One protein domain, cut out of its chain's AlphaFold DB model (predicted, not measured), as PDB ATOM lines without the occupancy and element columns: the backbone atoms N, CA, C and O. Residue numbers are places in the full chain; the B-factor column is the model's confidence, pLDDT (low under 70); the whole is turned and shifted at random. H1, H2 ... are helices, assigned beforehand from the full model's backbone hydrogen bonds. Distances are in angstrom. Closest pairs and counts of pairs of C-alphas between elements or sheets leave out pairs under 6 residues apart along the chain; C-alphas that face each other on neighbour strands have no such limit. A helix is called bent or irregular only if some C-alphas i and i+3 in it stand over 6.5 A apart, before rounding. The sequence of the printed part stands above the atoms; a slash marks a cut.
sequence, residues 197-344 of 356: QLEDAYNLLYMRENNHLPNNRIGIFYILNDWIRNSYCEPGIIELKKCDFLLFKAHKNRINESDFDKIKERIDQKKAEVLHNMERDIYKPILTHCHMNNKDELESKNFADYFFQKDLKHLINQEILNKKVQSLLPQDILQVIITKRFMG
ATOM      1  N   GLN A 197     -31.768  20.439 -36.787       92.75
ATOM      2  CA  GLN A 197     -31.808  19.997 -35.388       92.75
ATOM      3  C   GLN A 197     -32.787  20.803 -34.525       92.75
ATOM      4  O   GLN A 197     -33.371  20.267 -33.584       92.75
ATOM      5  N   LEU A 198     -32.967  22.092 -34.824       93.19
ATOM      6  CA  LEU A 198     -33.958  22.929 -34.157       93.19
ATOM      7  C   LEU A 198     -35.381  22.481 -34.530       93.19
ATOM      8  O   LEU A 198     -36.252  22.454 -33.671       93.19
ATOM      9  N   GLU A 199     -35.615  22.077 -35.776       91.31
ATOM     10  CA  GLU A 199     -36.879  21.495 -36.229       91.31
ATOM     11  C   GLU A 199     -37.174  20.177 -35.505       91.31
ATOM     12  O   GLU A 199     -38.271  20.012 -34.977       91.31
ATOM     13  N   ASP A 200     -36.194  19.273 -35.399       90.19
ATOM     14  CA  ASP A 200     -36.341  18.023 -34.641       90.19
ATOM     15  C   ASP A 200     -36.735  18.301 -33.183       90.19
ATOM     16  O   ASP A 200     -37.679  17.717 -32.645       90.19
ATOM     17  N   ALA A 201     -36.043  19.252 -32.555       89.50
ATOM     18  CA  ALA A 201     -36.312  19.720 -31.203       89.50
ATOM     19  C   ALA A 201     -37.727  20.304 -31.042       89.50
ATOM     20  O   ALA A 201     -38.443  19.952 -30.099       89.50
ATOM     21  N   TYR A 202     -38.142  21.162 -31.972       86.88
ATOM     22  CA  TYR A 202     -39.480  21.748 -32.007       86.88
ATOM     23  C   TYR A 202     -40.551  20.660 -32.134       86.88
ATOM     24  O   TYR A 202     -41.498  20.618 -31.349       86.88
ATOM     25  N   ASN A 203     -40.375  19.732 -33.077       84.75
ATOM     26  CA  ASN A 203     -41.317  18.649 -33.345       84.75
ATOM     27  C   ASN A 203     -41.486  17.724 -32.133       84.75
ATOM     28  O   ASN A 203     -42.612  17.360 -31.791       84.75
ATOM     29  N   LEU A 204     -40.387  17.382 -31.451       84.06
ATOM     30  CA  LEU A 204     -40.417  16.577 -30.227       84.06
ATOM     31  C   LEU A 204     -41.254  17.232 -29.127       84.06
ATOM     32  O   LEU A 204     -42.049  16.563 -28.469       84.06
ATOM     33  N   LEU A 205     -41.074  18.534 -28.916       80.38
ATOM     34  CA  LEU A 205     -41.832  19.285 -27.924       80.38
ATOM     35  C   LEU A 205     -43.308  19.423 -28.328       80.38
ATOM     36  O   LEU A 205     -44.189  19.204 -27.503       80.38
ATOM     37  N   TYR A 206     -43.582  19.693 -29.603       78.69
ATOM     38  CA  TYR A 206     -44.937  19.875 -30.114       78.69
ATOM     39  C   TYR A 206     -45.770  18.588 -29.990       78.69
ATOM     40  O   TYR A 206     -46.927  18.629 -29.570       78.69
ATOM     41  N   MET A 207     -45.165  17.426 -30.264       77.88
ATOM     42  CA  MET A 207     -45.801  16.120 -30.047       77.88
ATOM     43  C   MET A 207     -46.083  15.827 -28.567       77.88
ATOM     44  O   MET A 207     -47.097  15.202 -28.255       77.88
ATOM     45  N   ARG A 208     -45.213  16.261 -27.639       79.31
ATOM     46  CA  ARG A 208     -45.420  16.064 -26.187       79.31
ATOM     47  C   ARG A 208     -46.654  16.791 -25.664       79.31
ATOM     48  O   ARG A 208     -47.236  16.348 -24.680       79.31
ATOM     49  N   GLU A 209     -47.076  17.861 -26.329       72.81
ATOM     50  CA  GLU A 209     -48.299  18.598 -26.000       72.81
ATOM     51  C   GLU A 209     -49.569  17.979 -26.613       72.81
ATOM     52  O   GLU A 209     -50.618  18.616 -26.645       72.81
ATOM     53  N   ASN A 210     -49.504  16.723 -27.077       66.19
ATOM     54  CA  ASN A 210     -50.586  16.001 -27.761       66.19
ATOM     55  C   ASN A 210     -51.062  16.662 -29.065       66.19
ATOM     56  O   ASN A 210     -52.166  16.385 -29.537       66.19
ATOM     57  N   ASN A 211     -50.235  17.512 -29.676       68.38
ATOM     58  CA  ASN A 211     -50.537  18.082 -30.981       68.38
ATOM     59  C   ASN A 211     -50.075  17.144 -32.111       68.38
ATOM     60  O   ASN A 211     -49.050  16.466 -32.014       68.38
ATOM     61  N   HIS A 212     -50.807  17.135 -33.227       67.62
ATOM     62  CA  HIS A 212     -50.393  16.441 -34.451       67.62
ATOM     63  C   HIS A 212     -49.523  17.348 -35.311       67.62
ATOM     64  O   HIS A 212     -49.928  18.475 -35.604       67.62
ATOM     65  N   LEU A 213     -48.362  16.847 -35.748       65.69
ATOM     66  CA  LEU A 213     -47.498  17.595 -36.657       65.69
ATOM     67  C   LEU A 213     -48.285  18.065 -37.891       65.69
ATOM     68  O   LEU A 213     -49.046  17.280 -38.466       65.69
ATOM     69  N   PRO A 214     -48.107  19.323 -38.322       62.31
ATOM     70  CA  PRO A 214     -48.744  19.802 -39.535       62.31
ATOM     71  C   PRO A 214     -48.264  18.984 -40.743       62.31
ATOM     72  O   PRO A 214     -47.069  18.786 -40.946       62.31
ATOM     73  N   ASN A 215     -49.205  18.553 -41.590       56.41
ATOM     74  CA  ASN A 215     -48.907  17.802 -42.820       56.41
ATOM     75  C   ASN A 215     -48.121  18.625 -43.862       56.41
ATOM     76  O   ASN A 215     -47.633  18.067 -44.843       56.41
ATOM     77  N   ASN A 216     -48.019  19.947 -43.683       61.91
ATOM     78  CA  ASN A 216     -47.366  20.860 -44.612       61.91
ATOM     79  C   ASN A 216     -46.170  21.558 -43.948       61.91
ATOM     80  O   ASN A 216     -46.318  22.184 -42.903       61.91
ATOM     81  N   ARG A 217     -45.000  21.476 -44.595       65.12
ATOM     82  CA  ARG A 217     -43.746  22.113 -44.155       65.12
ATOM     83  C   ARG A 217     -43.600  23.570 -44.608       65.12
ATOM     84  O   ARG A 217     -42.602  24.214 -44.278       65.12
ATOM     85  N   ILE A 218     -44.552  24.105 -45.381       66.12
ATOM     86  CA  ILE A 218     -44.524  25.510 -45.809       66.12
ATOM     87  C   ILE A 218     -44.513  26.409 -44.568       66.12
ATOM     88  O   ILE A 218     -45.432  26.393 -43.758       66.12
ATOM     89  N   GLY A 219     -43.454  27.207 -44.451       74.38
ATOM     90  CA  GLY A 219     -43.299  28.199 -43.393       74.38
ATOM     91  C   GLY A 219     -42.594  27.719 -42.125       74.38
ATOM     92  O   GLY A 219     -42.494  28.508 -41.187       74.38
ATOM     93  N   ILE A 220     -42.032  26.502 -42.098       82.38
ATOM     94  CA  ILE A 220     -41.277  26.010 -40.932       82.38
ATOM     95  C   ILE A 220     -40.150  26.971 -40.523       82.38
ATOM     96  O   ILE A 220     -39.988  27.263 -39.346       82.38
ATOM     97  N   PHE A 221     -39.448  27.584 -41.480       85.62
ATOM     98  CA  PHE A 221     -38.411  28.573 -41.171       85.62
ATOM     99  C   PHE A 221     -38.944  29.822 -40.456       85.62
ATOM    100  O   PHE A 221     -38.239  30.370 -39.615       85.62
ATOM    101  N   TYR A 222     -40.175  30.268 -40.735       87.00
ATOM    102  CA  TYR A 222     -40.775  31.381 -39.989       87.00
ATOM    103  C   TYR A 222     -41.034  30.985 -38.534       87.00
ATOM    104  O   TYR A 222     -40.678  31.739 -37.634       87.00
ATOM    105  N   ILE A 223     -41.550  29.772 -38.313       87.31
ATOM    106  CA  ILE A 223     -41.784  29.211 -36.974       87.31
ATOM    107  C   ILE A 223     -40.466  29.086 -36.200       87.31
ATOM    108  O   ILE A 223     -40.372  29.512 -35.051       87.31
ATOM    109  N   LEU A 224     -39.422  28.549 -36.830       91.25
ATOM    110  CA  LEU A 224     -38.111  28.400 -36.197       91.25
ATOM    111  C   LEU A 224     -37.461  29.758 -35.897       91.25
ATOM    112  O   LEU A 224     -36.872  29.929 -34.832       91.25
ATOM    113  N   ASN A 225     -37.610  30.748 -36.781       93.31
ATOM    114  CA  ASN A 225     -37.151  32.116 -36.524       93.31
ATOM    115  C   ASN A 225     -37.898  32.756 -35.351       93.31
ATOM    116  O   ASN A 225     -37.281  33.419 -34.517       93.31
ATOM    117  N   ASP A 226     -39.214  32.555 -35.269       89.81
ATOM    118  CA  ASP A 226     -40.024  32.994 -34.133       89.81
ATOM    119  C   ASP A 226     -39.549  32.344 -32.834       89.81
ATOM    120  O   ASP A 226     -39.435  33.019 -31.810       89.81
ATOM    121  N   TRP A 227     -39.198  31.060 -32.877       90.19
ATOM    122  CA  TRP A 227     -38.664  30.357 -31.718       90.19
ATOM    123  C   TRP A 227     -37.291  30.899 -31.299       90.19
ATOM    124  O   TRP A 227     -37.037  31.099 -30.108       90.19
ATOM    125  N   ILE A 228     -36.440  31.256 -32.269       94.25
ATOM    126  CA  ILE A 228     -35.182  31.954 -31.994       94.25
ATOM    127  C   ILE A 228     -35.440  33.305 -31.330       94.25
ATOM    128  O   ILE A 228     -34.853  33.575 -30.280       94.25
ATOM    129  N   ARG A 229     -36.343  34.127 -31.879       93.88
ATOM    130  CA  ARG A 229     -36.755  35.407 -31.280       93.88
ATOM    131  C   ARG A 229     -37.247  35.218 -29.845       93.88
ATOM    132  O   ARG A 229     -36.825  35.951 -28.953       93.88
ATOM    133  N   ASN A 230     -38.089  34.218 -29.602       90.12
ATOM    134  CA  ASN A 230     -38.625  33.944 -28.271       90.12
ATOM    135  C   ASN A 230     -37.540  33.615 -27.258       90.12
ATOM    136  O   ASN A 230     -37.641  34.067 -26.124       90.12
ATOM    137  N   SER A 231     -36.469  32.930 -27.670       92.06
ATOM    138  CA  SER A 231     -35.348  32.637 -26.769       92.06
ATOM    139  C   SER A 231     -34.704  33.890 -26.171       92.06
ATOM    140  O   SER A 231     -34.103  33.820 -25.103       92.06
ATOM    141  N   TYR A 232     -34.834  35.041 -26.843       92.62
ATOM    142  CA  TYR A 232     -34.412  36.331 -26.309       92.62
ATOM    143  C   TYR A 232     -35.495  36.962 -25.429       92.62
ATOM    144  O   TYR A 232     -35.207  37.421 -24.327       92.62
ATOM    145  N   CYS A 233     -36.735  37.011 -25.916       91.00
ATOM    146  CA  CYS A 233     -37.793  37.826 -25.313       91.00
ATOM    147  C   CYS A 233     -38.504  37.159 -24.127       91.00
ATOM    148  O   CYS A 233     -38.999  37.852 -23.236       91.00
ATOM    149  N   GLU A 234     -38.596  35.832 -24.113       89.12
ATOM    150  CA  GLU A 234     -39.444  35.096 -23.178       89.12
ATOM    151  C   GLU A 234     -39.083  35.302 -21.698       89.12
ATOM    152  O   GLU A 234     -40.015  35.502 -20.918       89.12
ATOM    153  N   PRO A 235     -37.802  35.356 -21.274       89.75
ATOM    154  CA  PRO A 235     -37.475  35.660 -19.880       89.75
ATOM    155  C   PRO A 235     -38.101  36.975 -19.389       89.75
ATOM    156  O   PRO A 235     -38.641  37.029 -18.284       89.75
ATOM    157  N   GLY A 236     -38.089  38.017 -20.230       91.19
ATOM    158  CA  GLY A 236     -38.737  39.296 -19.935       91.19
ATOM    159  C   GLY A 236     -40.264  39.189 -19.926       91.19
ATOM    160  O   GLY A 236     -40.910  39.662 -18.993       91.19
ATOM    161  N   ILE A 237     -40.847  38.494 -20.909       90.44
ATOM    162  CA  ILE A 237     -42.302  38.270 -20.996       90.44
ATOM    163  C   ILE A 237     -42.822  37.502 -19.772       90.44
ATOM    164  O   ILE A 237     -43.864  37.858 -19.222       90.44
ATOM    165  N   ILE A 238     -42.110  36.470 -19.315       90.31
ATOM    166  CA  ILE A 238     -42.461  35.707 -18.111       90.31
ATOM    167  C   ILE A 238     -42.485  36.628 -16.887       90.31
ATOM    168  O   ILE A 238     -43.403  36.543 -16.072       90.31
ATOM    169  N   GLU A 239     -41.508  37.523 -16.755       91.69
ATOM    170  CA  GLU A 239     -41.447  38.453 -15.629       91.69
ATOM    171  C   GLU A 239     -42.598  39.475 -15.656       91.69
ATOM    172  O   GLU A 239     -43.205  39.752 -14.618       91.69
ATOM    173  N   LEU A 240     -42.981  39.957 -16.844       92.81
ATOM    174  CA  LEU A 240     -44.168  40.804 -17.023       92.81
ATOM    175  C   LEU A 240     -45.462  40.055 -16.664       92.81
ATOM    176  O   LEU A 240     -46.274  40.572 -15.895       92.81
ATOM    177  N   LYS A 241     -45.621  38.803 -17.112       91.38
ATOM    178  CA  LYS A 241     -46.773  37.955 -16.751       91.38
ATOM    179  C   LYS A 241     -46.861  37.719 -15.238       91.38
ATOM    180  O   LYS A 241     -47.955  37.745 -14.676       91.38
ATOM    181  N   LYS A 242     -45.729  37.523 -14.547       93.12
ATOM    182  CA  LYS A 242     -45.702  37.428 -13.073       93.12
ATOM    183  C   LYS A 242     -46.178  38.724 -12.423       93.12
ATOM    184  O   LYS A 242     -46.958  38.667 -11.473       93.12
ATOM    185  N   CYS A 243     -45.742  39.875 -12.934       92.19
ATOM    186  CA  CYS A 243     -46.194  41.183 -12.465       92.19
ATOM    187  C   CYS A 243     -47.721  41.333 -12.601       92.19
ATOM    188  O   CYS A 243     -48.391  41.711 -11.639       92.19
ATOM    189  N   ASP A 244     -48.285  40.966 -13.755       91.88
ATOM    190  CA  ASP A 244     -49.735  40.991 -13.990       91.88
ATOM    191  C   ASP A 244     -50.497  40.037 -13.067       91.88
ATOM    192  O   ASP A 244     -51.520  40.401 -12.481       91.88
ATOM    193  N   PHE A 245     -49.969  38.830 -12.858       92.00
ATOM    194  CA  PHE A 245     -50.560  37.863 -11.939       92.00
ATOM    195  C   PHE A 245     -50.576  38.367 -10.486       92.00
ATOM    196  O   PHE A 245     -51.557  38.165  -9.766       92.00
ATOM    197  N   LEU A 246     -49.512  39.045 -10.046       91.25
ATOM    198  CA  LEU A 246     -49.443  39.640  -8.710       91.25
ATOM    199  C   LEU A 246     -50.475  40.760  -8.530       91.25
ATOM    200  O   LEU A 246     -51.159  40.777  -7.504       91.25
ATOM    201  N   LEU A 247     -50.649  41.632  -9.532       90.44
ATOM    202  CA  LEU A 247     -51.701  42.661  -9.531       90.44
ATOM    203  C   LEU A 247     -53.097  42.040  -9.458       90.44
ATOM    204  O   LEU A 247     -53.915  42.433  -8.624       90.44
ATOM    205  N   PHE A 248     -53.356  41.027 -10.285       90.75
ATOM    206  CA  PHE A 248     -54.621  40.299 -10.274       90.75
ATOM    207  C   PHE A 248     -54.910  39.683  -8.896       90.75
ATOM    208  O   PHE A 248     -56.020  39.803  -8.373       90.75
ATOM    209  N   LYS A 249     -53.907  39.055  -8.270       91.12
ATOM    210  CA  LYS A 249     -54.033  38.454  -6.935       91.12
ATOM    211  C   LYS A 249     -54.294  39.507  -5.854       91.12
ATOM    212  O   LYS A 249     -55.132  39.272  -4.984       91.12
ATOM    213  N   ALA A 250     -53.614  40.652  -5.917       87.44
ATOM    214  CA  ALA A 250     -53.826  41.775  -5.003       87.44
ATOM    215  C   ALA A 250     -55.272  42.293  -5.079       87.44
ATOM    216  O   ALA A 250     -55.935  42.422  -4.049       87.44
ATOM    217  N   HIS A 251     -55.788  42.478  -6.296       86.06
ATOM    218  CA  HIS A 251     -57.172  42.886  -6.530       86.06
ATOM    219  C   HIS A 251     -58.173  41.834  -6.018       86.06
ATOM    220  O   HIS A 251     -59.113  42.147  -5.287       86.06
ATOM    221  N   LYS A 252     -57.952  40.551  -6.340       90.31
ATOM    222  CA  LYS A 252     -58.820  39.438  -5.916       90.31
ATOM    223  C   LYS A 252     -58.911  39.299  -4.392       90.31
ATOM    224  O   LYS A 252     -59.976  38.972  -3.874       90.31
ATOM    225  N   ASN A 253     -57.814  39.559  -3.684       89.88
ATOM    226  CA  ASN A 253     -57.743  39.454  -2.228       89.88
ATOM    227  C   ASN A 253     -58.345  40.658  -1.487       89.88
ATOM    228  O   ASN A 253     -58.297  40.672  -0.259       89.88
ATOM    229  N   ARG A 254     -58.923  41.640  -2.200       84.62
ATOM    230  CA  ARG A 254     -59.558  42.835  -1.615       84.62
ATOM    231  C   ARG A 254     -58.637  43.563  -0.627       84.62
ATOM    232  O   ARG A 254     -59.064  43.950   0.460       84.62
ATOM    233  N   ILE A 255     -57.363  43.704  -1.000       85.00
ATOM    234  CA  ILE A 255     -56.415  44.549  -0.266       85.00
ATOM    235  C   ILE A 255     -57.008  45.963  -0.190       85.00
ATOM    236  O   ILE A 255     -57.671  46.403  -1.129       85.00
ATOM    237  N   ASN A 256     -56.814  46.654   0.937       90.19
ATOM    238  CA  ASN A 256     -57.286  48.029   1.071       90.19
ATOM    239  C   ASN A 256     -56.663  48.926  -0.019       90.19
ATOM    240  O   ASN A 256     -55.574  48.649  -0.520       90.19
ATOM    241  N   GLU A 257     -57.363  49.996  -0.381       85.81
ATOM    242  CA  GLU A 257     -57.014  50.841  -1.530       85.81
ATOM    243  C   GLU A 257     -55.601  51.442  -1.420       85.81
ATOM    244  O   GLU A 257     -54.811  51.339  -2.353       85.81
ATOM    245  N   SER A 258     -55.219  51.938  -0.237       88.12
ATOM    246  CA  SER A 258     -53.892  52.531  -0.013       88.12
ATOM    247  C   SER A 258     -52.743  51.532  -0.191       88.12
ATOM    248  O   SER A 258     -51.691  51.877  -0.735       88.12
ATOM    249  N   ASP A 259     -52.910  50.294   0.271       89.19
ATOM    250  CA  ASP A 259     -51.891  49.258   0.121       89.19
ATOM    251  C   ASP A 259     -51.897  48.661  -1.290       89.19
ATOM    252  O   ASP A 259     -50.836  48.297  -1.802       89.19
ATOM    253  N   PHE A 260     -53.057  48.616  -1.952       91.38
ATOM    254  CA  PHE A 260     -53.149  48.253  -3.363       91.38
ATOM    255  C   PHE A 260     -52.382  49.246  -4.244       91.38
ATOM    256  O   PHE A 260     -51.587  48.811  -5.077       91.38
ATOM    257  N   ASP A 261     -52.533  50.553  -4.014       91.00
ATOM    258  CA  ASP A 261     -51.820  51.590  -4.770       91.00
ATOM    259  C   ASP A 261     -50.299  51.469  -4.625       91.00
ATOM    260  O   ASP A 261     -49.573  51.508  -5.620       91.00
ATOM    261  N   LYS A 262     -49.797  51.210  -3.410       91.56
ATOM    262  CA  LYS A 262     -48.361  50.968  -3.176       91.56
ATOM    263  C   LYS A 262     -47.853  49.715  -3.891       91.56
ATOM    264  O   LYS A 262     -46.728  49.698  -4.393       91.56
ATOM    265  N   ILE A 263     -48.645  48.640  -3.902       91.06
ATOM    266  CA  ILE A 263     -48.302  47.406  -4.624       91.06
ATOM    267  C   ILE A 263     -48.273  47.684  -6.126       91.06
ATOM    268  O   ILE A 263     -47.336  47.259  -6.803       91.06
ATOM    269  N   LYS A 264     -49.267  48.416  -6.631       93.88
ATOM    270  CA  LYS A 264     -49.371  48.783  -8.037       93.88
ATOM    271  C   LYS A 264     -48.173  49.607  -8.490       93.88
ATOM    272  O   LYS A 264     -47.524  49.215  -9.451       93.88
ATOM    273  N   GLU A 265     -47.813  50.651  -7.751       95.25
ATOM    274  CA  GLU A 265     -46.659  51.497  -8.070       95.25
ATOM    275  C   GLU A 265     -45.357  50.685  -8.154       95.25
ATOM    276  O   GLU A 265     -44.604  50.802  -9.122       95.25
ATOM    277  N   ARG A 266     -45.107  49.795  -7.183       94.31
ATOM    278  CA  ARG A 266     -43.920  48.921  -7.195       94.31
ATOM    279  C   ARG A 266     -43.911  47.961  -8.381       94.31
ATOM    280  O   ARG A 266     -42.851  47.699  -8.949       94.31
ATOM    281  N   ILE A 267     -45.069  47.412  -8.742       94.56
ATOM    282  CA  ILE A 267     -45.181  46.510  -9.889       94.56
ATOM    283  C   ILE A 267     -44.977  47.278 -11.200       94.56
ATOM    284  O   ILE A 267     -44.255  46.792 -12.068       94.56
ATOM    285  N   ASP A 268     -45.538  48.476 -11.335       95.38
ATOM    286  CA  ASP A 268     -45.363  49.313 -12.524       95.38
ATOM    287  C   ASP A 268     -43.894  49.739 -12.693       95.38
ATOM    288  O   ASP A 268     -43.347  49.639 -13.794       95.38
ATOM    289  N   GLN A 269     -43.202  50.085 -11.597       96.31
ATOM    290  CA  GLN A 269     -41.749  50.309 -11.599       96.31
ATOM    291  C   GLN A 269     -40.984  49.065 -12.071       96.31
ATOM    292  O   GLN A 269     -40.087  49.173 -12.911       96.31
ATOM    293  N   LYS A 270     -41.356  47.872 -11.587       95.44
ATOM    294  CA  LYS A 270     -40.710  46.621 -12.007       95.44
ATOM    295  C   LYS A 270     -40.941  46.319 -13.487       95.44
ATOM    296  O   LYS A 270     -40.004  45.926 -14.179       95.44
ATOM    297  N   LYS A 271     -42.157  46.529 -13.996       96.50
ATOM    298  CA  LYS A 271     -42.473  46.373 -15.425       96.50
ATOM    299  C   LYS A 271     -41.643  47.320 -16.288       96.50
ATOM    300  O   LYS A 271     -41.075  46.881 -17.285       96.50
ATOM    301  N   ALA A 272     -41.531  48.589 -15.889       96.31
ATOM    302  CA  ALA A 272     -40.714  49.573 -16.596       96.31
ATOM    303  C   ALA A 272     -39.230  49.167 -16.630       96.31
ATOM    304  O   ALA A 272     -38.590  49.268 -17.675       96.31
ATOM    305  N   GLU A 273     -38.698  48.641 -15.522       97.00
ATOM    306  CA  GLU A 273     -37.334  48.098 -15.456       97.00
ATOM    307  C   GLU A 273     -37.139  46.923 -16.430       97.00
ATOM    308  O   GLU A 273     -36.159  46.889 -17.175       97.00
ATOM    309  N   VAL A 274     -38.079  45.971 -16.462       95.31
ATOM    310  CA  VAL A 274     -38.025  44.814 -17.374       95.31
ATOM    311  C   VAL A 274     -38.034  45.271 -18.834       95.31
ATOM    312  O   VAL A 274     -37.176  44.844 -19.605       95.31
ATOM    313  N   LEU A 275     -38.938  46.183 -19.206       94.88
ATOM    314  CA  LEU A 275     -39.011  46.733 -20.563       94.88
ATOM    315  C   LEU A 275     -37.733  47.491 -20.948       94.88
ATOM    316  O   LEU A 275     -37.229  47.320 -22.057       94.88
ATOM    317  N   HIS A 276     -37.173  48.281 -20.029       95.69
ATOM    318  CA  HIS A 276     -35.910  48.980 -20.252       95.69
ATOM    319  C   HIS A 276     -34.746  48.006 -20.489       95.69
ATOM    320  O   HIS A 276     -33.948  48.206 -21.407       95.69
ATOM    321  N   ASN A 277     -34.657  46.932 -19.698       94.94
ATOM    322  CA  ASN A 277     -33.632  45.904 -19.875       94.94
ATOM    323  C   ASN A 277     -33.793  45.170 -21.217       94.94
ATOM    324  O   ASN A 277     -32.800  44.963 -21.909       94.94
ATOM    325  N   MET A 278     -35.024  44.845 -21.635       94.81
ATOM    326  CA  MET A 278     -35.275  44.252 -22.958       94.81
ATOM    327  C   MET A 278     -34.834  45.187 -24.097       94.81
ATOM    328  O   MET A 278     -34.175  44.749 -25.037       94.81
ATOM    329  N   GLU A 279     -35.133  46.483 -24.000       94.38
ATOM    330  CA  GLU A 279     -34.682  47.488 -24.973       94.38
ATOM    331  C   GLU A 279     -33.155  47.559 -25.063       94.38
ATOM    332  O   GLU A 279     -32.588  47.527 -26.158       94.38
ATOM    333  N   ARG A 280     -32.479  47.603 -23.911       95.19
ATOM    334  CA  ARG A 280     -31.020  47.723 -23.834       95.19
ATOM    335  C   ARG A 280     -30.293  46.467 -24.311       95.19
ATOM    336  O   ARG A 280     -29.322  46.598 -25.053       95.19
ATOM    337  N   ASP A 281     -30.731  45.292 -23.866       94.44
ATOM    338  CA  ASP A 281     -29.954  44.052 -23.967       94.44
ATOM    339  C   ASP A 281     -30.390  43.160 -25.137       94.44
ATOM    340  O   ASP A 281     -29.605  42.334 -25.596       94.44
ATOM    341  N   ILE A 282     -31.616  43.333 -25.646       94.56
ATOM    342  CA  ILE A 282     -32.159  42.532 -26.753       94.56
ATOM    343  C   ILE A 282     -32.330  43.393 -28.002       94.56
ATOM    344  O   ILE A 282     -31.682  43.145 -29.018       94.56
ATOM    345  N   TYR A 283     -33.188  44.415 -27.946       95.00
ATOM    346  CA  TYR A 283     -33.593  45.135 -29.156       95.00
ATOM    347  C   TYR A 283     -32.465  46.002 -29.718       95.00
ATOM    348  O   TYR A 283     -32.144  45.898 -30.902       95.00
ATOM    349  N   LYS A 284     -31.790  46.802 -28.885       94.88
ATOM    350  CA  LYS A 284     -30.728  47.713 -29.340       94.88
ATOM    351  C   LYS A 284     -29.535  47.004 -30.013       94.88
ATOM    352  O   LYS A 284     -29.103  47.484 -31.070       94.88
ATOM    353  N   PRO A 285     -28.987  45.887 -29.490       95.94
ATOM    354  CA  PRO A 285     -27.919  45.153 -30.170       95.94
ATOM    355  C   PRO A 285     -28.343  44.601 -31.535       95.94
ATOM    356  O   PRO A 285     -27.563  44.670 -32.488       95.94
ATOM    357  N   ILE A 286     -29.578  44.102 -31.646       96.56
ATOM    358  CA  ILE A 286     -30.117  43.542 -32.892       96.56
ATOM    359  C   ILE A 286     -30.377  44.654 -33.912       96.56
ATOM    360  O   ILE A 286     -29.932  44.538 -35.051       96.56
ATOM    361  N   LEU A 287     -30.987  45.773 -33.500       95.88
ATOM    362  CA  LEU A 287     -31.164  46.964 -34.341       95.88
ATOM    363  C   LEU A 287     -29.832  47.456 -34.909       95.88
ATOM    364  O   LEU A 287     -29.705  47.671 -36.112       95.88
ATOM    365  N   THR A 288     -28.814  47.555 -34.051       95.12
ATOM    366  CA  THR A 288     -27.466  47.976 -34.453       95.12
ATOM    367  C   THR A 288     -26.865  47.011 -35.475       95.12
ATOM    368  O   THR A 288     -26.262  47.448 -36.453       95.12
ATOM    369  N   HIS A 289     -27.033  45.701 -35.274       94.50
ATOM    370  CA  HIS A 289     -26.532  44.684 -36.199       94.50
ATOM    371  C   HIS A 289     -27.249  44.704 -37.552       94.50
ATOM    372  O   HIS A 289     -26.602  44.519 -38.580       94.50
ATOM    373  N   CYS A 290     -28.563  44.925 -37.547       93.25
ATOM    374  CA  CYS A 290     -29.392  44.956 -38.747       93.25
ATOM    375  C   CYS A 290     -29.445  46.336 -39.419       93.25
ATOM    376  O   CYS A 290     -30.106  46.469 -40.443       93.25
ATOM    377  N   HIS A 291     -28.754  47.341 -38.869       93.50
ATOM    378  CA  HIS A 291     -28.776  48.729 -39.340       93.50
ATOM    379  C   HIS A 291     -30.197  49.318 -39.414       93.50
ATOM    380  O   HIS A 291     -30.542  50.030 -40.357       93.50
ATOM    381  N   MET A 292     -31.014  49.009 -38.408       92.94
ATOM    382  CA  MET A 292     -32.401  49.456 -38.277       92.94
ATOM    383  C   MET A 292     -32.530  50.489 -37.157       92.94
ATOM    384  O   MET A 292     -31.792  50.445 -36.171       92.94
ATOM    385  N   ASN A 293     -33.488  51.406 -37.302       88.25
ATOM    386  CA  ASN A 293     -33.693  52.511 -36.359       88.25
ATOM    387  C   ASN A 293     -34.945  52.344 -35.490       88.25
ATOM    388  O   ASN A 293     -35.037  52.990 -34.448       88.25
ATOM    389  N   ASN A 294     -35.896  51.496 -35.898       88.06
ATOM    390  CA  ASN A 294     -37.130  51.254 -35.161       88.06
ATOM    391  C   ASN A 294     -37.292  49.762 -34.842       88.06
ATOM    392  O   ASN A 294     -37.178  48.911 -35.722       88.06
ATOM    393  N   LYS A 295     -37.601  49.443 -33.582       87.75
ATOM    394  CA  LYS A 295     -37.891  48.071 -33.150       87.75
ATOM    395  C   LYS A 295     -39.150  47.486 -33.780       87.75
ATOM    396  O   LYS A 295     -39.217  46.272 -33.918       87.75
ATOM    397  N   ASP A 296     -40.105  48.319 -34.190       87.62
ATOM    398  CA  ASP A 296     -41.335  47.849 -34.840       87.62
ATOM    399  C   ASP A 296     -41.063  47.261 -36.236       87.62
ATOM    400  O   ASP A 296     -41.892  46.536 -36.778       87.62
ATOM    401  N   GLU A 297     -39.888  47.542 -36.809       87.69
ATOM    402  CA  GLU A 297     -39.414  46.967 -38.075       87.69
ATOM    403  C   GLU A 297     -38.698  45.620 -37.884       87.69
ATOM    404  O   GLU A 297     -38.379  44.948 -38.866       87.69
ATOM    405  N   LEU A 298     -38.415  45.212 -36.639       92.12
ATOM    406  CA  LEU A 298     -37.720  43.957 -36.374       92.12
ATOM    407  C   LEU A 298     -38.629  42.760 -36.648       92.12
ATOM    408  O   LEU A 298     -39.592  42.484 -35.933       92.12
ATOM    409  N   GLU A 299     -38.230  41.961 -37.627       92.81
ATOM    410  CA  GLU A 299     -38.822  40.663 -37.904       92.81
ATOM    411  C   GLU A 299     -38.007  39.541 -37.249       92.81
ATOM    412  O   GLU A 299     -36.816  39.667 -36.966       92.81
ATOM    413  N   SER A 300     -38.611  38.367 -37.079       93.12
ATOM    414  CA  SER A 300     -37.945  37.202 -36.478       93.12
ATOM    415  C   SER A 300     -36.691  36.752 -37.237       93.12
ATOM    416  O   SER A 300     -35.752  36.234 -36.633       93.12
ATOM    417  N   LYS A 301     -36.616  37.018 -38.549       94.00
ATOM    418  CA  LYS A 301     -35.406  36.777 -39.353       94.00
ATOM    419  C   LYS A 301     -34.206  37.603 -38.868       94.00
ATOM    420  O   LYS A 301     -33.087  37.108 -38.914       94.00
ATOM    421  N   ASN A 302     -34.430  38.813 -38.343       96.00
ATOM    422  CA  ASN A 302     -33.372  39.677 -37.813       96.00
ATOM    423  C   ASN A 302     -32.749  39.084 -36.542       96.00
ATOM    424  O   ASN A 302     -31.529  39.100 -36.379       96.00
ATOM    425  N   PHE A 303     -33.577  38.498 -35.673       96.25
ATOM    426  CA  PHE A 303     -33.115  37.769 -34.487       96.25
ATOM    427  C   PHE A 303     -32.314  36.529 -34.880       96.25
ATOM    428  O   PHE A 303     -31.252  36.280 -34.313       96.25
ATOM    429  N   ALA A 304     -32.791  35.771 -35.872       95.62
ATOM    430  CA  ALA A 304     -32.066  34.616 -36.388       95.62
ATOM    431  C   ALA A 304     -30.711  35.017 -36.997       95.62
ATOM    432  O   ALA A 304     -29.689  34.407 -36.684       95.62
ATOM    433  N   ASP A 305     -30.669  36.077 -37.808       95.50
ATOM    434  CA  ASP A 305     -29.422  36.608 -38.364       95.50
ATOM    435  C   ASP A 305     -28.426  36.992 -37.269       95.50
ATOM    436  O   ASP A 305     -27.278  36.538 -37.305       95.50
ATOM    437  N   TYR A 306     -28.876  37.745 -36.262       96.50
ATOM    438  CA  TYR A 306     -28.058  38.101 -35.106       96.50
ATOM    439  C   TYR A 306     -27.546  36.859 -34.365       96.50
ATOM    440  O   TYR A 306     -26.349  36.755 -34.087       96.50
ATOM    441  N   PHE A 307     -28.422  35.883 -34.110       96.62
ATOM    442  CA  PHE A 307     -28.071  34.637 -33.437       96.62
ATOM    443  C   PHE A 307     -26.929  33.906 -34.152       96.62
ATOM    444  O   PHE A 307     -25.913  33.586 -33.533       96.62
ATOM    445  N   PHE A 308     -27.044  33.688 -35.465       95.56
ATOM    446  CA  PHE A 308     -26.018  32.972 -36.229       95.56
ATOM    447  C   PHE A 308     -24.707  33.760 -36.356       95.56
ATOM    448  O   PHE A 308     -23.631  33.157 -36.340       95.56
ATOM    449  N   GLN A 309     -24.781  35.090 -36.473       93.88
ATOM    450  CA  GLN A 309     -23.610  35.944 -36.705       93.88
ATOM    451  C   GLN A 309     -22.862  36.335 -35.425       93.88
ATOM    452  O   GLN A 309     -21.670  36.648 -35.491       93.88
ATOM    453  N   LYS A 310     -23.536  36.365 -34.269       92.50
ATOM    454  CA  LYS A 310     -22.976  36.869 -33.004       92.50
ATOM    455  C   LYS A 310     -23.005  35.824 -31.897       92.50
ATOM    456  O   LYS A 310     -21.950  35.503 -31.347       92.50
ATOM    457  N   ASP A 311     -24.172  35.258 -31.610       94.50
ATOM    458  CA  ASP A 311     -24.360  34.441 -30.409       94.50
ATOM    459  C   ASP A 311     -23.855  33.012 -30.571       94.50
ATOM    460  O   ASP A 311     -23.201  32.491 -29.670       94.50
ATOM    461  N   LEU A 312     -24.122  32.363 -31.708       95.56
ATOM    462  CA  LEU A 312     -23.864  30.932 -31.873       95.56
ATOM    463  C   LEU A 312     -22.385  30.587 -31.662       95.56
ATOM    464  O   LEU A 312     -22.068  29.646 -30.936       95.56
ATOM    465  N   LYS A 313     -21.467  31.398 -32.203       94.75
ATOM    466  CA  LYS A 313     -20.024  31.240 -31.963       94.75
ATOM    467  C   LYS A 313     -19.683  31.346 -30.476       94.75
ATOM    468  O   LYS A 313     -18.837  30.601 -29.984       94.75
ATOM    469  N   HIS A 314     -20.294  32.291 -29.765       94.19
ATOM    470  CA  HIS A 314     -20.048  32.472 -28.341       94.19
ATOM    471  C   HIS A 314     -20.558  31.274 -27.533       94.19
ATOM    472  O   HIS A 314     -19.808  30.733 -26.723       94.19
ATOM    473  N   LEU A 315     -21.777  30.811 -27.817       94.38
ATOM    474  CA  LEU A 315     -22.383  29.646 -27.171       94.38
ATOM    475  C   LEU A 315     -21.548  28.383 -27.389       94.38
ATOM    476  O   LEU A 315     -21.243  27.686 -26.427       94.38
ATOM    477  N   ILE A 316     -21.102  28.124 -28.623       94.00
ATOM    478  CA  ILE A 316     -20.245  26.968 -28.910       94.00
ATOM    479  C   ILE A 316     -18.947  27.042 -28.091       94.00
ATOM    480  O   ILE A 316     -18.583  26.078 -27.422       94.00
ATOM    481  N   ASN A 317     -18.278  28.199 -28.076       92.31
ATOM    482  CA  ASN A 317     -17.052  28.377 -27.295       92.31
ATOM    483  C   ASN A 317     -17.271  28.185 -25.788       92.31
ATOM    484  O   ASN A 317     -16.429  27.583 -25.124       92.31
ATOM    485  N   GLN A 318     -18.392  28.663 -25.241       91.88
ATOM    486  CA  GLN A 318     -18.739  28.433 -23.837       91.88
ATOM    487  C   GLN A 318     -18.905  26.939 -23.531       91.88
ATOM    488  O   GLN A 318     -18.410  26.468 -22.509       91.88
ATOM    489  N   GLU A 319     -19.569  26.180 -24.402       91.00
ATOM    490  CA  GLU A 319     -19.770  24.742 -24.192       91.00
ATOM    491  C   GLU A 319     -18.466  23.939 -24.269       91.00
ATOM    492  O   GLU A 319     -18.259  23.033 -23.452       91.00
ATOM    493  N   ILE A 320     -17.549  24.326 -25.163       87.31
ATOM    494  CA  ILE A 320     -16.187  23.770 -25.226       87.31
ATOM    495  C   ILE A 320     -15.435  24.054 -23.917       87.31
ATOM    496  O   ILE A 320     -14.885  23.137 -23.305       87.31
ATOM    497  N   LEU A 321     -15.434  25.310 -23.450       86.62
ATOM    498  CA  LEU A 321     -14.744  25.715 -22.216       86.62
ATOM    499  C   LEU A 321     -15.299  25.005 -20.976       86.62
ATOM    500  O   LEU A 321     -14.538  24.601 -20.097       86.62
ATOM    501  N   ASN A 322     -16.614  24.804 -20.931       84.88
ATOM    502  CA  ASN A 322     -17.289  24.108 -19.842       84.88
ATOM    503  C   ASN A 322     -17.053  22.586 -19.850       84.88
ATOM    504  O   ASN A 322     -17.551  21.907 -18.952       84.88
ATOM    505  N   LYS A 323     -16.323  22.043 -20.843       78.06
ATOM    506  CA  LYS A 323     -16.088  20.600 -21.047       78.06
ATOM    507  C   LYS A 323     -17.384  19.779 -21.054       78.06
ATOM    508  O   LYS A 323     -17.406  18.636 -20.608       78.06
ATOM    509  N   LYS A 324     -18.480  20.384 -21.523       74.31
ATOM    510  CA  LYS A 324     -19.812  19.758 -21.553       74.31
ATOM    511  C   LYS A 324     -20.094  19.007 -22.849       74.31
ATOM    512  O   LYS A 324     -21.143  18.383 -22.953       74.31
ATOM    513  N   VAL A 325     -19.176  19.069 -23.809       77.38
ATOM    514  CA  VAL A 325     -19.321  18.433 -25.117       77.38
ATOM    515  C   VAL A 325     -18.236  17.400 -25.338       77.38
ATOM    516  O   VAL A 325     -17.062  17.641 -25.057       77.38
ATOM    517  N   GLN A 326     -18.665  16.235 -25.814       81.62
ATOM    518  CA  GLN A 326     -17.785  15.118 -26.126       81.62
ATOM    519  C   GLN A 326     -17.045  15.360 -27.441       81.62
ATOM    520  O   GLN A 326     -15.852  15.085 -27.526       81.62
ATOM    521  N   SER A 327     -17.738  15.910 -28.439       89.75
ATOM    522  CA  SER A 327     -17.120  16.357 -29.677       89.75
ATOM    523  C   SER A 327     -17.764  17.613 -30.240       89.75
ATOM    524  O   SER A 327     -18.786  18.095 -29.750       89.75
ATOM    525  N   LEU A 328     -17.133  18.165 -31.272       93.00
ATOM    526  CA  LEU A 328     -17.698  19.241 -32.066       93.00
ATOM    527  C   LEU A 328     -18.670  18.754 -33.135       93.00
ATOM    528  O   LEU A 328     -19.147  19.595 -33.881       93.00
ATOM    529  N   LEU A 329     -18.978  17.456 -33.241       92.38
ATOM    530  CA  LEU A 329     -20.017  16.985 -34.156       92.38
ATOM    531  C   LEU A 329     -21.352  17.684 -33.856       92.38
ATOM    532  O   LEU A 329     -21.659  17.930 -32.687       92.38
ATOM    533  N   PRO A 330     -22.192  17.967 -34.870       90.25
ATOM    534  CA  PRO A 330     -23.406  18.756 -34.675       90.25
ATOM    535  C   PRO A 330     -24.328  18.203 -33.587       90.25
ATOM    536  O   PRO A 330     -24.882  18.971 -32.809       90.25
ATOM    537  N   GLN A 331     -24.492  16.880 -33.518       88.69
ATOM    538  CA  GLN A 331     -25.314  16.203 -32.511       88.69
ATOM    539  C   GLN A 331     -24.803  16.394 -31.078       88.69
ATOM    540  O   GLN A 331     -25.602  16.382 -30.154       88.69
ATOM    541  N   ASP A 332     -23.507  16.631 -30.885       90.12
ATOM    542  CA  ASP A 332     -22.919  16.780 -29.554       90.12
ATOM    543  C   ASP A 332     -22.912  18.244 -29.103       90.12
ATOM    544  O   ASP A 332     -23.120  18.535 -27.927       90.12
ATOM    545  N   ILE A 333     -22.684  19.185 -30.029       92.62
ATOM    546  CA  ILE A 333     -22.556  20.613 -29.700       92.62
ATOM    547  C   ILE A 333     -23.844  21.404 -29.929       92.62
ATOM    548  O   ILE A 333     -24.279  22.152 -29.049       92.62
ATOM    549  N   LEU A 334     -24.479  21.259 -31.094       92.50
ATOM    550  CA  LEU A 334     -25.639  22.073 -31.447       92.50
ATOM    551  C   LEU A 334     -26.881  21.596 -30.695       92.50
ATOM    552  O   LEU A 334     -27.618  22.440 -30.193       92.50
ATOM    553  N   GLN A 335     -27.071  20.285 -30.499       89.56
ATOM    554  CA  GLN A 335     -28.184  19.780 -29.681       89.56
ATOM    555  C   GLN A 335     -28.081  20.218 -28.219       89.56
ATOM    556  O   GLN A 335     -29.106  20.510 -27.604       89.56
ATOM    557  N   VAL A 336     -26.872  20.316 -27.651       91.50
ATOM    558  CA  VAL A 336     -26.679  20.833 -26.285       91.50
ATOM    559  C   VAL A 336     -27.099  22.297 -26.201       91.50
ATOM    560  O   VAL A 336     -27.845  22.670 -25.293       91.50
ATOM    561  N   ILE A 337     -26.672  23.118 -27.165       93.62
ATOM    562  CA  ILE A 337     -27.092  24.522 -27.259       93.62
ATOM    563  C   ILE A 337     -28.608  24.606 -27.423       93.62
ATOM    564  O   ILE A 337     -29.258  25.379 -26.718       93.62
ATOM    565  N   ILE A 338     -29.175  23.783 -28.309       93.56
ATOM    566  CA  ILE A 338     -30.605  23.788 -28.586       93.56
ATOM    567  C   ILE A 338     -31.395  23.418 -27.329       93.56
ATOM    568  O   ILE A 338     -32.334  24.113 -26.938       93.56
ATOM    569  N   THR A 339     -30.960  22.363 -26.645       89.69
ATOM    570  CA  THR A 339     -31.598  21.865 -25.429       89.69
ATOM    571  C   THR A 339     -31.583  22.910 -24.325       89.69
ATOM    572  O   THR A 339     -32.600  23.150 -23.686       89.69
ATOM    573  N   LYS A 340     -30.449  23.580 -24.106       89.56
ATOM    574  CA  LYS A 340     -30.342  24.588 -23.046       89.56
ATOM    575  C   LYS A 340     -31.110  25.866 -23.348       89.56
ATOM    576  O   LYS A 340     -31.629  26.478 -22.420       89.56
ATOM    577  N   ARG A 341     -31.129  26.298 -24.613       89.75
ATOM    578  CA  ARG A 341     -31.643  27.619 -24.988       89.75
ATOM    579  C   ARG A 341     -33.106  27.611 -25.417       89.75
ATOM    580  O   ARG A 341     -33.785  28.594 -25.148       89.75
ATOM    581  N   PHE A 342     -33.590  26.547 -26.060       89.94
ATOM    582  CA  PHE A 342     -34.930  26.543 -26.662       89.94
ATOM    583  C   PHE A 342     -35.913  25.569 -26.013       89.94
ATOM    584  O   PHE A 342     -37.105  25.842 -26.032       89.94
ATOM    585  N   MET A 343     -35.465  24.479 -25.372       83.38
ATOM    586  CA  MET A 343     -36.411  23.508 -24.781       83.38
ATOM    587  C   MET A 343     -37.222  24.050 -23.601       83.38
ATOM    588  O   MET A 343     -38.249  23.475 -23.256       83.38
ATOM    589  N   GLY A 344     -36.759  25.129 -22.966       78.12
ATOM    590  CA  GLY A 344     -37.497  25.816 -21.907       78.12
ATOM    591  C   GLY A 344     -38.552  26.799 -22.419       78.12
ATOM    592  O   GLY A 344     -39.244  27.384 -21.591       78.12
TER     593      GLY A 344
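Overview. This is residues 197 to 344 of the 356 residues of an uncharacterized protein of Anaerobutyricum hallii (UniProt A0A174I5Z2). A long helical hairpin of H2b and H3 makes an arm that reaches away from a loose head of shorter helices. In the head H4a packs across H2a, and H1, H4b and H5 lie towards the other end of the long axis. The printed part has 148 residues with five named helices, H1 to H5 in order, and no named strand: all helix, mostly crossed. It is loose, with a radius of gyration of the C-alphas of 19.4 A and spans of 60 by 40 by 36 A.

Arrangement. H2, residues 220 to 252, assigned as one helix by its hydrogen bonds, is bent, with C-alphas 232 and 235 7.2 A apart; its arms are H2a, residues 220 to 232, and H2b, residues 235 to 252. H1, residues 197 to 208, touches H2a with residues 198 to 202 alone, about perpendicular at 87 degrees; the closest C-alphas, of Glu 199 and Leu 224, are 7.0 A apart. H2b and H3, residues 257 to 290, are a hairpin at a shallow tilt of 14 degrees, opposite ways, closest at the C-alphas of Cys 243 and Ile 267, 6.0 A. H3 is only just irregular, with C-alphas 281 and 284 6.55 A apart, and has a kink of 27 degrees near residue 284. H4, residues 300 to 321, also assigned as one helix by its hydrogen bonds, is bent, with C-alphas 309 and 312 7.0 A apart; its arms are H4a, residues 300 to 309, and H4b, residues 312 to 321. H4a touches H2a, closest at the C-alphas of Asn 225 and Ser 300, 5.1 A. H5, residues 330 to 342, touches H1, closest at the C-alphas of Leu 198 and Ile 338, 6.6 A. Every O i to N i+4 pair is within hydrogen-bond range in H1, H2b, H4a and H4b; H2a has 8 of 9, H3 27 of 30 and H5 7 of 9.

Along the chain. H1 begins at C-alpha 197 (-31.808, 19.997, -35.388). H2b is 25.8 A long and H3 46.7 A. H5 ends at C-alpha 342 (-34.930, 26.543, -26.662).

Size, cuts and confidence. The C-alphas farthest apart, of Asn 256 and Leu 329, are 59.9 A apart. The printed part has no cut. The link from H1 to H2 is long, and its residues 210 to 218 have pLDDT under 70.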